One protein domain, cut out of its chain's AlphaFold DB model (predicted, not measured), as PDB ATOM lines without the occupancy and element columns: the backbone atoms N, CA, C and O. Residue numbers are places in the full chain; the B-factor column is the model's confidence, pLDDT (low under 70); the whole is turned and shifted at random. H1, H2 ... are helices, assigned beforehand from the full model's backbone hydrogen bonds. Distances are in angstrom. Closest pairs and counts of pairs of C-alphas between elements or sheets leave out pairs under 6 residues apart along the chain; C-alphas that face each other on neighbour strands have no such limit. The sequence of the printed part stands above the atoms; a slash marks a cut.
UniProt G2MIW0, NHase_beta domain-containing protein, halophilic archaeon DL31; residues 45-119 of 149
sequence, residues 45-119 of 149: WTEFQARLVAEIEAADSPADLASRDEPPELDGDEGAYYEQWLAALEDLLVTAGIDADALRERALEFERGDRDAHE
ATOM      1  N   TRP A  45     141.693 139.405 103.386       86.38
ATOM      2  CA  TRP A  45     141.730 140.870 103.275       86.38
ATOM      3  C   TRP A  45     143.119 141.410 102.888       86.38
ATOM      4  O   TRP A  45     143.250 142.348 102.103       86.38
ATOM      5  N   THR A  46     144.185 140.794 103.401       85.38
ATOM      6  CA  THR A  46     145.579 141.149 103.084       85.38
ATOM      7  C   THR A  46     145.935 140.890 101.620       85.38
ATOM      8  O   THR A  46     146.712 141.639 101.027       85.38
ATOM      9  N   GLU A  47     145.354 139.848 101.029       85.25
ATOM     10  CA  GLU A  47     145.539 139.482  99.633       85.25
ATOM     11  C   GLU A  47     144.841 140.486  98.699       85.25
ATOM     12  O   GLU A  47     145.422 140.908  97.691       85.25
ATOM     13  N   PHE A  48     143.637 140.928  99.069       87.31
ATOM     14  CA  PHE A  48     142.949 142.033  98.399       87.31
ATOM     15  C   PHE A  48     143.761 143.336  98.475       87.31
ATOM     16  O   PHE A  48     144.018 143.970  97.451       87.31
ATOM     17  N   GLN A  49     144.237 143.709  99.668       89.44
ATOM     18  CA  GLN A  49     145.036 144.926  99.853       89.44
ATOM     19  C   GLN A  49     146.306 144.933  98.994       89.44
ATOM     20  O   GLN A  49     146.663 145.969  98.435       89.44
ATOM     21  N   ALA A  50     146.987 143.791  98.865       88.25
ATOM     22  CA  ALA A  50     148.180 143.683  98.031       88.25
ATOM     23  C   ALA A  50     147.878 143.936  96.543       88.25
ATOM     24  O   ALA A  50     148.656 144.614  95.872       88.25
ATOM     25  N   ARG A  51     146.744 143.432  96.040       87.81
ATOM     26  CA  ARG A  51     146.291 143.674  94.659       87.81
ATOM     27  C   ARG A  51     145.918 145.125  94.422       87.81
ATOM     28  O   ARG A  51     146.347 145.701  93.432       87.81
ATOM     29  N   LEU A  52     145.190 145.730  95.356       87.00
ATOM     30  CA  LEU A  52     144.831 147.140  95.276       87.00
ATOM     31  C   LEU A  52     146.070 148.040  95.186       87.00
ATOM     32  O   LEU A  52     146.112 148.948  94.364       87.00
ATOM     33  N   VAL A  53     147.093 147.781  96.007       86.56
ATOM     34  CA  VAL A  53     148.353 148.537  95.938       86.56
ATOM     35  C   VAL A  53     149.007 148.381  94.567       86.56
ATOM     36  O   VAL A  53     149.441 149.376  93.996       86.56
ATOM     37  N   ALA A  54     149.044 147.162  94.020       84.75
ATOM     38  CA  ALA A  54     149.607 146.922  92.695       84.75
ATOM     39  C   ALA A  54     148.843 147.666  91.583       84.75
ATOM     40  O   ALA A  54     149.475 148.177  90.662       84.75
ATOM     41  N   GLU A  55     147.514 147.763  91.687       82.00
ATOM     42  CA  GLU A  55     146.672 148.493  90.733       82.00
ATOM     43  C   GLU A  55     146.921 150.007  90.794       82.00
ATOM     44  O   GLU A  55     147.146 150.640  89.763       82.00
ATOM     45  N   ILE A  56     146.979 150.578  92.002       82.88
ATOM     46  CA  ILE A  56     147.322 151.995  92.211       82.88
ATOM     47  C   ILE A  56     148.711 152.293  91.621       82.88
ATOM     48  O   ILE A  56     148.882 153.239  90.855       82.88
ATOM     49  N   GLU A  57     149.710 151.458  91.926       82.44
ATOM     50  CA  GLU A  57     151.074 151.625  91.405       82.44
ATOM     51  C   GLU A  57     151.147 151.487  89.875       82.44
ATOM     52  O   GLU A  57     151.954 152.165  89.230       82.44
ATOM     53  N   ALA A  58     150.323 150.620  89.280       76.12
ATOM     54  CA  ALA A  58     150.227 150.469  87.833       76.12
ATOM     55  C   ALA A  58     149.600 151.708  87.177       76.12
ATOM     56  O   ALA A  58     150.143 152.200  86.183       76.12
ATOM     57  N   ALA A  59     148.529 152.249  87.760       71.50
ATOM     58  CA  ALA A  59     147.854 153.456  87.290       71.50
ATOM     59  C   ALA A  59     148.741 154.715  87.397       71.50
ATOM     60  O   ALA A  59     148.664 155.602  86.546       71.50
ATOM     61  N   ASP A  60     149.629 154.775  88.393       70.06
ATOM     62  CA  ASP A  60     150.635 155.836  88.557       70.06
ATOM     63  C   ASP A  60     151.898 155.638  87.689       70.06
ATOM     64  O   ASP A  60     152.818 156.468  87.686       70.06
ATOM     65  N   SER A  61     151.985 154.547  86.920       68.69
ATOM     66  CA  SER A  61     153.147 154.276  86.076       68.69
ATOM     67  C   SER A  61     153.289 155.334  84.976       68.69
ATOM     68  O   SER A  61     152.336 155.618  84.249       68.69
ATOM     69  N   PRO A  62     154.502 155.866  84.725       59.44
ATOM     70  CA  PRO A  62     154.714 156.898  83.711       59.44
ATOM     71  C   PRO A  62     154.333 156.454  82.289       59.44
ATOM     72  O   PRO A  62     154.110 157.303  81.432       59.44
ATOM     73  N   ALA A  63     154.283 155.146  82.019       62.69
ATOM     74  CA  ALA A  63     153.809 154.606  80.746       62.69
ATOM     75  C   ALA A  63     152.279 154.679  80.605       62.69
ATOM     76  O   ALA A  63     151.783 154.937  79.508       62.69
ATOM     77  N   ASP A  64     151.553 154.486  81.704       62.50
ATOM     78  CA  ASP A  64     150.095 154.552  81.737       62.50
ATOM     79  C   ASP A  64     149.630 156.013  81.703       62.50
ATOM     80  O   ASP A  64     148.889 156.418  80.809       62.50
ATOM     81  N   LEU A  65     150.245 156.863  82.535       61.31
ATOM     82  CA  LEU A  65     150.035 158.316  82.526       61.31
ATOM     83  C   LEU A  65     150.328 158.966  81.164       61.31
ATOM     84  O   LEU A  65     149.708 159.964  80.808       61.31
ATOM     85  N   ALA A  66     151.274 158.418  80.395       63.06
ATOM     86  CA  ALA A  66     151.596 158.886  79.046       63.06
ATOM     87  C   ALA A  66     150.634 158.374  77.960       63.06
ATOM     88  O   ALA A  66     150.654 158.900  76.846       63.06
ATOM     89  N   SER A  67     149.840 157.342  78.257       63.88
ATOM     90  CA  SER A  67     148.869 156.741  77.335       63.88
ATOM     91  C   SER A  67     147.455 157.303  77.512       63.88
ATOM     92  O   SER A  67     146.611 157.102  76.638       63.88
ATOM     93  N   ARG A  68     147.190 158.015  78.614       63.12
ATOM     94  CA  ARG A  68     145.907 158.678  78.880       63.12
ATOM     95  C   ARG A  68     145.784 159.960  78.046       63.12
ATOM     96  O   ARG A  68     146.716 160.758  77.974       63.12
ATOM     97  N   ASP A  69     144.624 160.142  77.410       65.50
ATOM     98  CA  ASP A  69     144.309 161.320  76.577       65.50
ATOM     99  C   ASP A  69     144.228 162.610  77.421       65.50
ATOM    100  O   ASP A  69     144.520 163.704  76.936       65.50
ATOM    101  N   GLU A  70     143.903 162.467  78.709       56.44
ATOM    102  CA  GLU A  70     143.849 163.539  79.701       56.44
ATOM    103  C   GLU A  70     144.842 163.249  80.843       56.44
ATOM    104  O   GLU A  70     144.912 162.107  81.314       56.44
ATOM    105  N   PRO A  71     145.650 164.240  81.278       55.84
ATOM    106  CA  PRO A  71     146.556 164.060  82.406       55.84
ATOM    107  C   PRO A  71     145.750 163.732  83.671       55.84
ATOM    108  O   PRO A  71     144.652 164.266  83.827       55.84
ATOM    109  N   PRO A  72     146.277 162.899  84.587       54.38
ATOM    110  CA  PRO A  72     145.594 162.637  85.847       54.38
ATOM    111  C   PRO A  72     145.387 163.965  86.581       54.38
ATOM    112  O   PRO A  72     146.335 164.743  86.749       54.38
ATOM    113  N   GLU A  73     144.158 164.236  87.011       54.16
ATOM    114  CA  GLU A  73     143.929 165.303  87.976       54.16
ATOM    115  C   GLU A  73     144.683 164.905  89.256       54.16
ATOM    116  O   GLU A  73     144.427 163.867  89.860       54.16
ATOM    117  N   LEU A  74     145.714 165.683  89.609       48.38
ATOM    118  CA  LEU A  74     146.610 165.407  90.744       48.38
ATOM    119  C   LEU A  74     145.920 165.585  92.108       48.38
ATOM    120  O   LEU A  74     146.526 165.335  93.151       48.38
ATOM    121  N   ASP A  75     144.671 166.037  92.093       48.50
ATOM    122  CA  ASP A  75     143.774 166.085  93.230       48.50
ATOM    123  C   ASP A  75     142.933 164.809  93.168       48.50
ATOM    124  O   ASP A  75     141.976 164.744  92.408       48.50
ATOM    125  N   GLY A  76     143.371 163.775  93.894       53.44
ATOM    126  CA  GLY A  76     142.841 162.413  93.824       53.44
ATOM    127  C   GLY A  76     141.324 162.358  93.675       53.44
ATOM    128  O   GLY A  76     140.588 162.628  94.624       53.44
ATOM    129  N   ASP A  77     140.882 162.006  92.471       63.91
ATOM    130  CA  ASP A  77     139.480 161.765  92.191       63.91
ATOM    131  C   ASP A  77     139.058 160.529  92.995       63.91
ATOM    132  O   ASP A  77     139.539 159.415  92.777       63.91
ATOM    133  N   GLU A  78     138.222 160.744  94.011       68.56
ATOM    134  CA  GLU A  78     137.773 159.674  94.904       68.56
ATOM    135  C   GLU A  78     137.036 158.575  94.120       68.56
ATOM    136  O   GLU A  78     137.100 157.404  94.496       68.56
ATOM    137  N   GLY A  79     136.416 158.921  92.985       71.12
ATOM    138  CA  GLY A  79     135.857 157.966  92.033       71.12
ATOM    139  C   GLY A  79     136.927 157.036  91.472       71.12
ATOM    140  O   GLY A  79     136.805 155.822  91.624       71.12
ATOM    141  N   ALA A  80     138.021 157.590  90.947       78.12
ATOM    142  CA  ALA A  80     139.130 156.806  90.398       78.12
ATOM    143  C   ALA A  80     139.746 155.829  91.419       78.12
ATOM    144  O   ALA A  80     140.158 154.728  91.054       78.12
ATOM    145  N   TYR A  81     139.788 156.196  92.706       81.56
ATOM    146  CA  TYR A  81     140.236 155.291  93.770       81.56
ATOM    147  C   TYR A  81     139.274 154.111  93.976       81.56
ATOM    148  O   TYR A  81     139.715 152.963  94.076       81.56
ATOM    149  N   TYR A  82     137.961 154.365  94.010       85.44
ATOM    150  CA  TYR A  82     136.973 153.292  94.142       85.44
ATOM    151  C   TYR A  82     136.843 152.436  92.868       85.44
ATOM    152  O   TYR A  82     136.521 151.253  92.961       85.44
ATOM    153  N   GLU A  83     137.158 152.981  91.691       85.56
ATOM    154  CA  GLU A  83     137.275 152.214  90.444       85.56
ATOM    155  C   GLU A  83     138.466 151.243  90.481       85.56
ATOM    156  O   GLU A  83     138.318 150.074  90.132       85.56
ATOM    157  N   GLN A  84     139.627 151.680  90.981       85.50
ATOM    158  CA  GLN A  84     140.790 150.800  91.191       85.50
ATOM    159  C   GLN A  84     140.493 149.703  92.226       85.50
ATOM    160  O   GLN A  84     140.924 148.559  92.084       85.50
ATOM    161  N   TRP A  85     139.693 150.029  93.240       88.88
ATOM    162  CA  TRP A  85     139.131 149.059  94.183       88.88
ATOM    163  C   TRP A  85     138.307 147.973  93.491       88.88
ATOM    164  O   TRP A  85     138.503 146.791  93.774       88.88
ATOM    165  N   LEU A  86     137.406 148.357  92.583       89.81
ATOM    166  CA  LEU A  86     136.606 147.406  91.810       89.81
ATOM    167  C   LEU A  86     137.486 146.535  90.904       89.81
ATOM    168  O   LEU A  86     137.305 145.321  90.891       89.81
ATOM    169  N   ALA A  87     138.486 147.110  90.232       89.12
ATOM    170  CA  ALA A  87     139.423 146.348  89.403       89.12
ATOM    171  C   ALA A  87     140.194 145.289  90.217       89.12
ATOM    172  O   ALA A  87     140.278 144.125  89.817       89.12
ATOM    173  N   ALA A  88     140.690 145.657  91.402       90.12
ATOM    174  CA  ALA A  88     141.368 144.724  92.300       90.12
ATOM    175  C   ALA A  88     140.430 143.621  92.833       90.12
ATOM    176  O   ALA A  88     140.866 142.481  93.018       90.12
ATOM    177  N   LEU A  89     139.150 143.937  93.065       89.94
ATOM    178  CA  LEU A  89     138.130 142.950  93.441       89.94
ATOM    179  C   LEU A  89     137.850 141.961  92.311       89.94
ATOM    180  O   LEU A  89     137.787 140.758  92.558       89.94
ATOM    181  N   GLU A  90     137.700 142.443  91.079       91.69
ATOM    182  CA  GLU A  90     137.504 141.583  89.911       91.69
ATOM    183  C   GLU A  90     138.681 140.615  89.734       91.69
ATOM    184  O   GLU A  90     138.459 139.415  89.561       91.69
ATOM    185  N   ASP A  91     139.923 141.093  89.855       90.50
ATOM    186  CA  ASP A  91     141.114 140.236  89.772       90.50
ATOM    187  C   ASP A  91     141.162 139.178  90.887       90.50
ATOM    188  O   ASP A  91     141.491 138.011  90.633       90.50
ATOM    189  N   LEU A  92     140.787 139.554  92.115       89.50
ATOM    190  CA  LEU A  92     140.701 138.624  93.239       89.50
ATOM    191  C   LEU A  92     139.695 137.501  92.948       89.50
ATOM    192  O   LEU A  92     140.040 136.323  93.063       89.50
ATOM    193  N   LEU A  93     138.482 137.854  92.517       89.75
ATOM    194  CA  LEU A  93     137.431 136.889  92.183       89.75
ATOM    195  C   LEU A  93     137.859 135.965  91.035       89.75
ATOM    196  O   LEU A  93     137.651 134.751  91.100       89.75
ATOM    197  N   VAL A  94     138.496 136.518  90.002       91.88
ATOM    198  CA  VAL A  94     138.994 135.738  88.863       91.88
ATOM    199  C   VAL A  94     140.099 134.777  89.287       91.88
ATOM    200  O   VAL A  94     140.088 133.608  88.892       91.88
ATOM    201  N   THR A  95     141.017 135.221  90.147       89.12
ATOM    202  CA  THR A  95     142.062 134.350  90.700       89.12
ATOM    203  C   THR A  95     141.470 133.216  91.537       89.12
ATOM    204  O   THR A  95     141.958 132.086  91.473       89.12
ATOM    205  N   ALA A  96     140.393 133.488  92.275       86.56
ATOM    206  CA  ALA A  96     139.671 132.488  93.055       86.56
ATOM    207  C   ALA A  96     138.851 131.501  92.194       86.56
ATOM    208  O   ALA A  96     138.325 130.514  92.710       86.56
ATOM    209  N   GLY A  97     138.780 131.715  90.876       88.69
ATOM    210  CA  GLY A  97     138.158 130.800  89.918       88.69
ATOM    211  C   GLY A  97     136.789 131.242  89.402       88.69
ATOM    212  O   GLY A  97     136.122 130.454  88.728       88.69
ATOM    213  N   ILE A  98     136.366 132.477  89.685       89.88
ATOM    214  CA  ILE A  98     135.189 133.077  89.051       89.88
ATOM    215  C   ILE A  98     135.531 133.449  87.604       89.88
ATOM    216  O   ILE A  98     136.589 133.994  87.307       89.88
ATOM    217  N   ASP A  99     134.633 133.144  86.673       93.38
ATOM    218  CA  ASP A  99     134.861 133.431  85.259       93.38
ATOM    219  C   ASP A  99     134.681 134.930  84.952       93.38
ATOM    220  O   ASP A  99     133.632 135.517  85.234       93.38
ATOM    221  N   ALA A 100     135.712 135.548  84.368       90.25
ATOM    222  CA  ALA A 100     135.752 136.986  84.094       90.25
ATOM    223  C   ALA A 100     134.733 137.423  83.029       90.25
ATOM    224  O   ALA A 100     134.171 138.517  83.112       90.25
ATOM    225  N   ASP A 101     134.502 136.590  82.011       90.69
ATOM    226  CA  ASP A 101     133.539 136.884  80.951       90.69
ATOM    227  C   ASP A 101     132.109 136.788  81.487       90.69
ATOM    228  O   ASP A 101     131.299 137.678  81.235       90.69
ATOM    229  N   ALA A 102     131.821 135.779  82.310       92.44
ATOM    230  CA  ALA A 102     130.542 135.645  82.993       92.44
ATOM    231  C   ALA A 102     130.274 136.813  83.955       92.44
ATOM    232  O   ALA A 102     129.146 137.303  84.012       92.44
ATOM    233  N   LEU A 103     131.289 137.277  84.693       89.19
ATOM    234  CA  LEU A 103     131.175 138.442  85.576       89.19
ATOM    235  C   LEU A 103     130.858 139.721  84.785       89.19
ATOM    236  O   LEU A 103     129.966 140.483  85.158       89.19
ATOM    237  N   ARG A 104     131.532 139.925  83.651       89.88
ATOM    238  CA  ARG A 104     131.286 141.073  82.771       89.88
ATOM    239  C   ARG A 104     129.917 141.008  82.104       89.88
ATOM    240  O   ARG A 104     129.221 142.016  82.031       89.88
ATOM    241  N   GLU A 105     129.508 139.837  81.626       91.75
ATOM    242  CA  GLU A 105     128.185 139.659  81.029       91.75
ATOM    243  C   GLU A 105     127.078 139.926  82.054       91.75
ATOM    244  O   GLU A 105     126.121 140.633  81.745       91.75
ATOM    245  N   ARG A 106     127.265 139.475  83.301       88.56
ATOM    246  CA  ARG A 106     126.402 139.812  84.443       88.56
ATOM    247  C   ARG A 106     126.295 141.318  84.667       88.56
ATOM    248  O   ARG A 106     125.182 141.819  84.790       88.56
ATOM    249  N   ALA A 107     127.411 142.045  84.701       88.06
ATOM    250  CA  ALA A 107     127.393 143.502  84.850       88.06
ATOM    251  C   ALA A 107     126.602 144.176  83.712       88.06
ATOM    252  O   ALA A 107     125.701 144.975  83.970       88.06
ATOM    253  N   LEU A 108     126.827 143.744  82.468       89.44
ATOM    254  CA  LEU A 108     126.109 144.249  81.296       89.44
ATOM    255  C   LEU A 108     124.606 143.923  81.316       89.44
ATOM    256  O   LEU A 108     123.810 144.670  80.748       89.44
ATOM    257  N   GLU A 109     124.181 142.800  81.904       89.19
ATOM    258  CA  GLU A 109     122.756 142.499  82.136       89.19
ATOM    259  C   GLU A 109     122.113 143.544  83.065       89.19
ATOM    260  O   GLU A 109     121.025 144.038  82.757       89.19
ATOM    261  N   PHE A 110     122.794 143.933  84.151       84.81
ATOM    262  CA  PHE A 110     122.323 144.986  85.062       84.81
ATOM    263  C   PHE A 110     122.309 146.367  84.399       84.81
ATOM    264  O   PHE A 110     121.332 147.100  84.536       84.81
ATOM    265  N   GLU A 111     123.345 146.717  83.635       87.06
ATOM    266  CA  GLU A 111     123.404 147.995  82.907       87.06
ATOM    267  C   GLU A 111     122.288 148.123  81.862       87.06
ATOM    268  O   GLU A 111     121.717 149.200  81.674       87.06
ATOM    269  N   ARG A 112     121.945 147.018  81.186       88.81
ATOM    270  CA  ARG A 112     120.835 146.962  80.221       88.81
ATOM    271  C   ARG A 112     119.458 146.914  80.884       88.81
ATOM    272  O   ARG A 112     118.463 147.154  80.201       88.81
ATOM    273  N   GLY A 113     119.395 146.618  82.183       85.81
ATOM    274  CA  GLY A 113     118.150 146.381  82.913       85.81
ATOM    275  C   GLY A 113     117.490 145.038  82.587       85.81
ATOM    276  O   GLY A 113     116.318 144.849  82.900       85.81
ATOM    277  N   ASP A 114     118.221 144.108  81.962       87.12
ATOM    278  CA  ASP A 114     117.760 142.732  81.722       87.12
ATOM    279  C   ASP A 114     117.704 141.929  83.034       87.12
ATOM    280  O   ASP A 114     117.012 140.911  83.128       87.12
ATOM    281  N   ARG A 115     118.435 142.403  84.049       79.62
ATOM    282  CA  ARG A 115     118.448 141.884  85.411       79.62
ATOM    283  C   ARG A 115     118.362 143.028  86.417       79.62
ATOM    284  O   ARG A 115     118.913 144.103  86.193       79.62
ATOM    285  N   ASP A 116     117.708 142.770  87.540       81.19
ATOM    286  CA  ASP A 116     117.620 143.684  88.672       81.19
ATOM    287  C   ASP A 116     117.864 142.940  89.995       81.19
ATOM    288  O   ASP A 116     118.000 141.718  90.037       81.19
ATOM    289  N   ALA A 117     117.995 143.693  91.086       69.44
ATOM    290  CA  ALA A 117     118.274 143.124  92.401       69.44
ATOM    291  C   ALA A 117     117.017 142.597  93.123       69.44
ATOM    292  O   ALA A 117     117.128 142.162  94.270       69.44
ATOM    293  N   HIS A 118     115.827 142.631  92.500       69.69
ATOM    294  CA  HIS A 118     114.578 142.244  93.166       69.69
ATOM    295  C   HIS A 118     114.536 140.757  93.524       69.69
ATOM    296  O   HIS A 118     113.848 140.382  94.465       69.69
ATOM    297  N   GLU A 119     115.298 139.909  92.832       68.12
ATOM    298  CA  GLU A 119     115.393 138.481  93.163       68.12
ATOM    299  C   GLU A 119     116.174 138.188  94.459       68.12
ATOM    300  O   GLU A 119     116.047 137.094  95.004       68.12
TER     301      GLU A 119
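Overview. This is residues 45 to 119 of the 149 residues of the protein "NHase_beta domain-containing protein" of halophilic archaeon DL31 (UniProt G2MIW0). Two helices, H1 and H3, cross as an X near their middles, and H4 folds back from the last end of H3, making a loose V with it. At the other end of the model the small helix H2 and a long loop, residues 66 to 77, lead from H1 round to H3; residues 61 to 71 and 73 to 79 stick out there with little around them. The printed part has 75 residues with four named helices, H1, H2, H3 and H4 in that order, and no named strand; the class is all helix. The whole is loose, with a radius of gyration of the C-alphas of 15.0 A and spans of 42 by 28 by 20 A.

Along the chain. Find C-alpha 45 at (141.730, 140.870, 103.275); from there H1, residues 45 to 59, runs 21.2 A to C-alpha 59 at (147.854, 153.456, 87.290). After a tight link of two residues comes H2, residues 62 to 65, only 5.0 A long. Go on through residues 66 to 77 to C-alpha 78 at (137.773, 159.674, 94.904), where H3, residues 78 to 95, begins; it is the longest helix, 26.0 A from first to last C-alpha. Past a tight link of four residues you reach H4, residues 100 to 112, which runs 18.4 A to C-alpha 112 at (120.835, 146.962, 80.221).

Arrangement. Start with H1 and H3, which touch; look at the C-alphas of Leu 52 and Ala 88, their closest, 5.2 A apart. These two helices run opposite ways at a steep tilt of 59 degrees. H2 is close to H1 but not clearly touching, with the C-alphas of Ala 59 and Leu 65 closest at 7.1 A. H2 and H3 are apart. Now look at the C-alphas of Val 94 and Ala 100, 5.9 A apart, the closest of H3 and H4, which are close but not clearly touching. H3 and H4 run opposite ways at a steep tilt of 45 degrees. H4 is apart from H1 and from H2. In H1, H3 and H4 every O i to N i+4 pair is within hydrogen-bond range; H2 is too short for such a pair, and its one O i to N i+3 pair is not within range.

Size, cuts and confidence. The two C-alphas farthest apart are those of Pro 62 and Glu 119, at 44.4 A. The printed part runs from 45 to 119 without a cut. The link from H2 to H3 is long, with 12 residues. Residues 108 to 113, of which 108 to 112 belong to H4, stand free. In the B-factor column the mean pLDDT of the printed part is 79.3, and residues 61 to 78 and 117 to 119 are under 70.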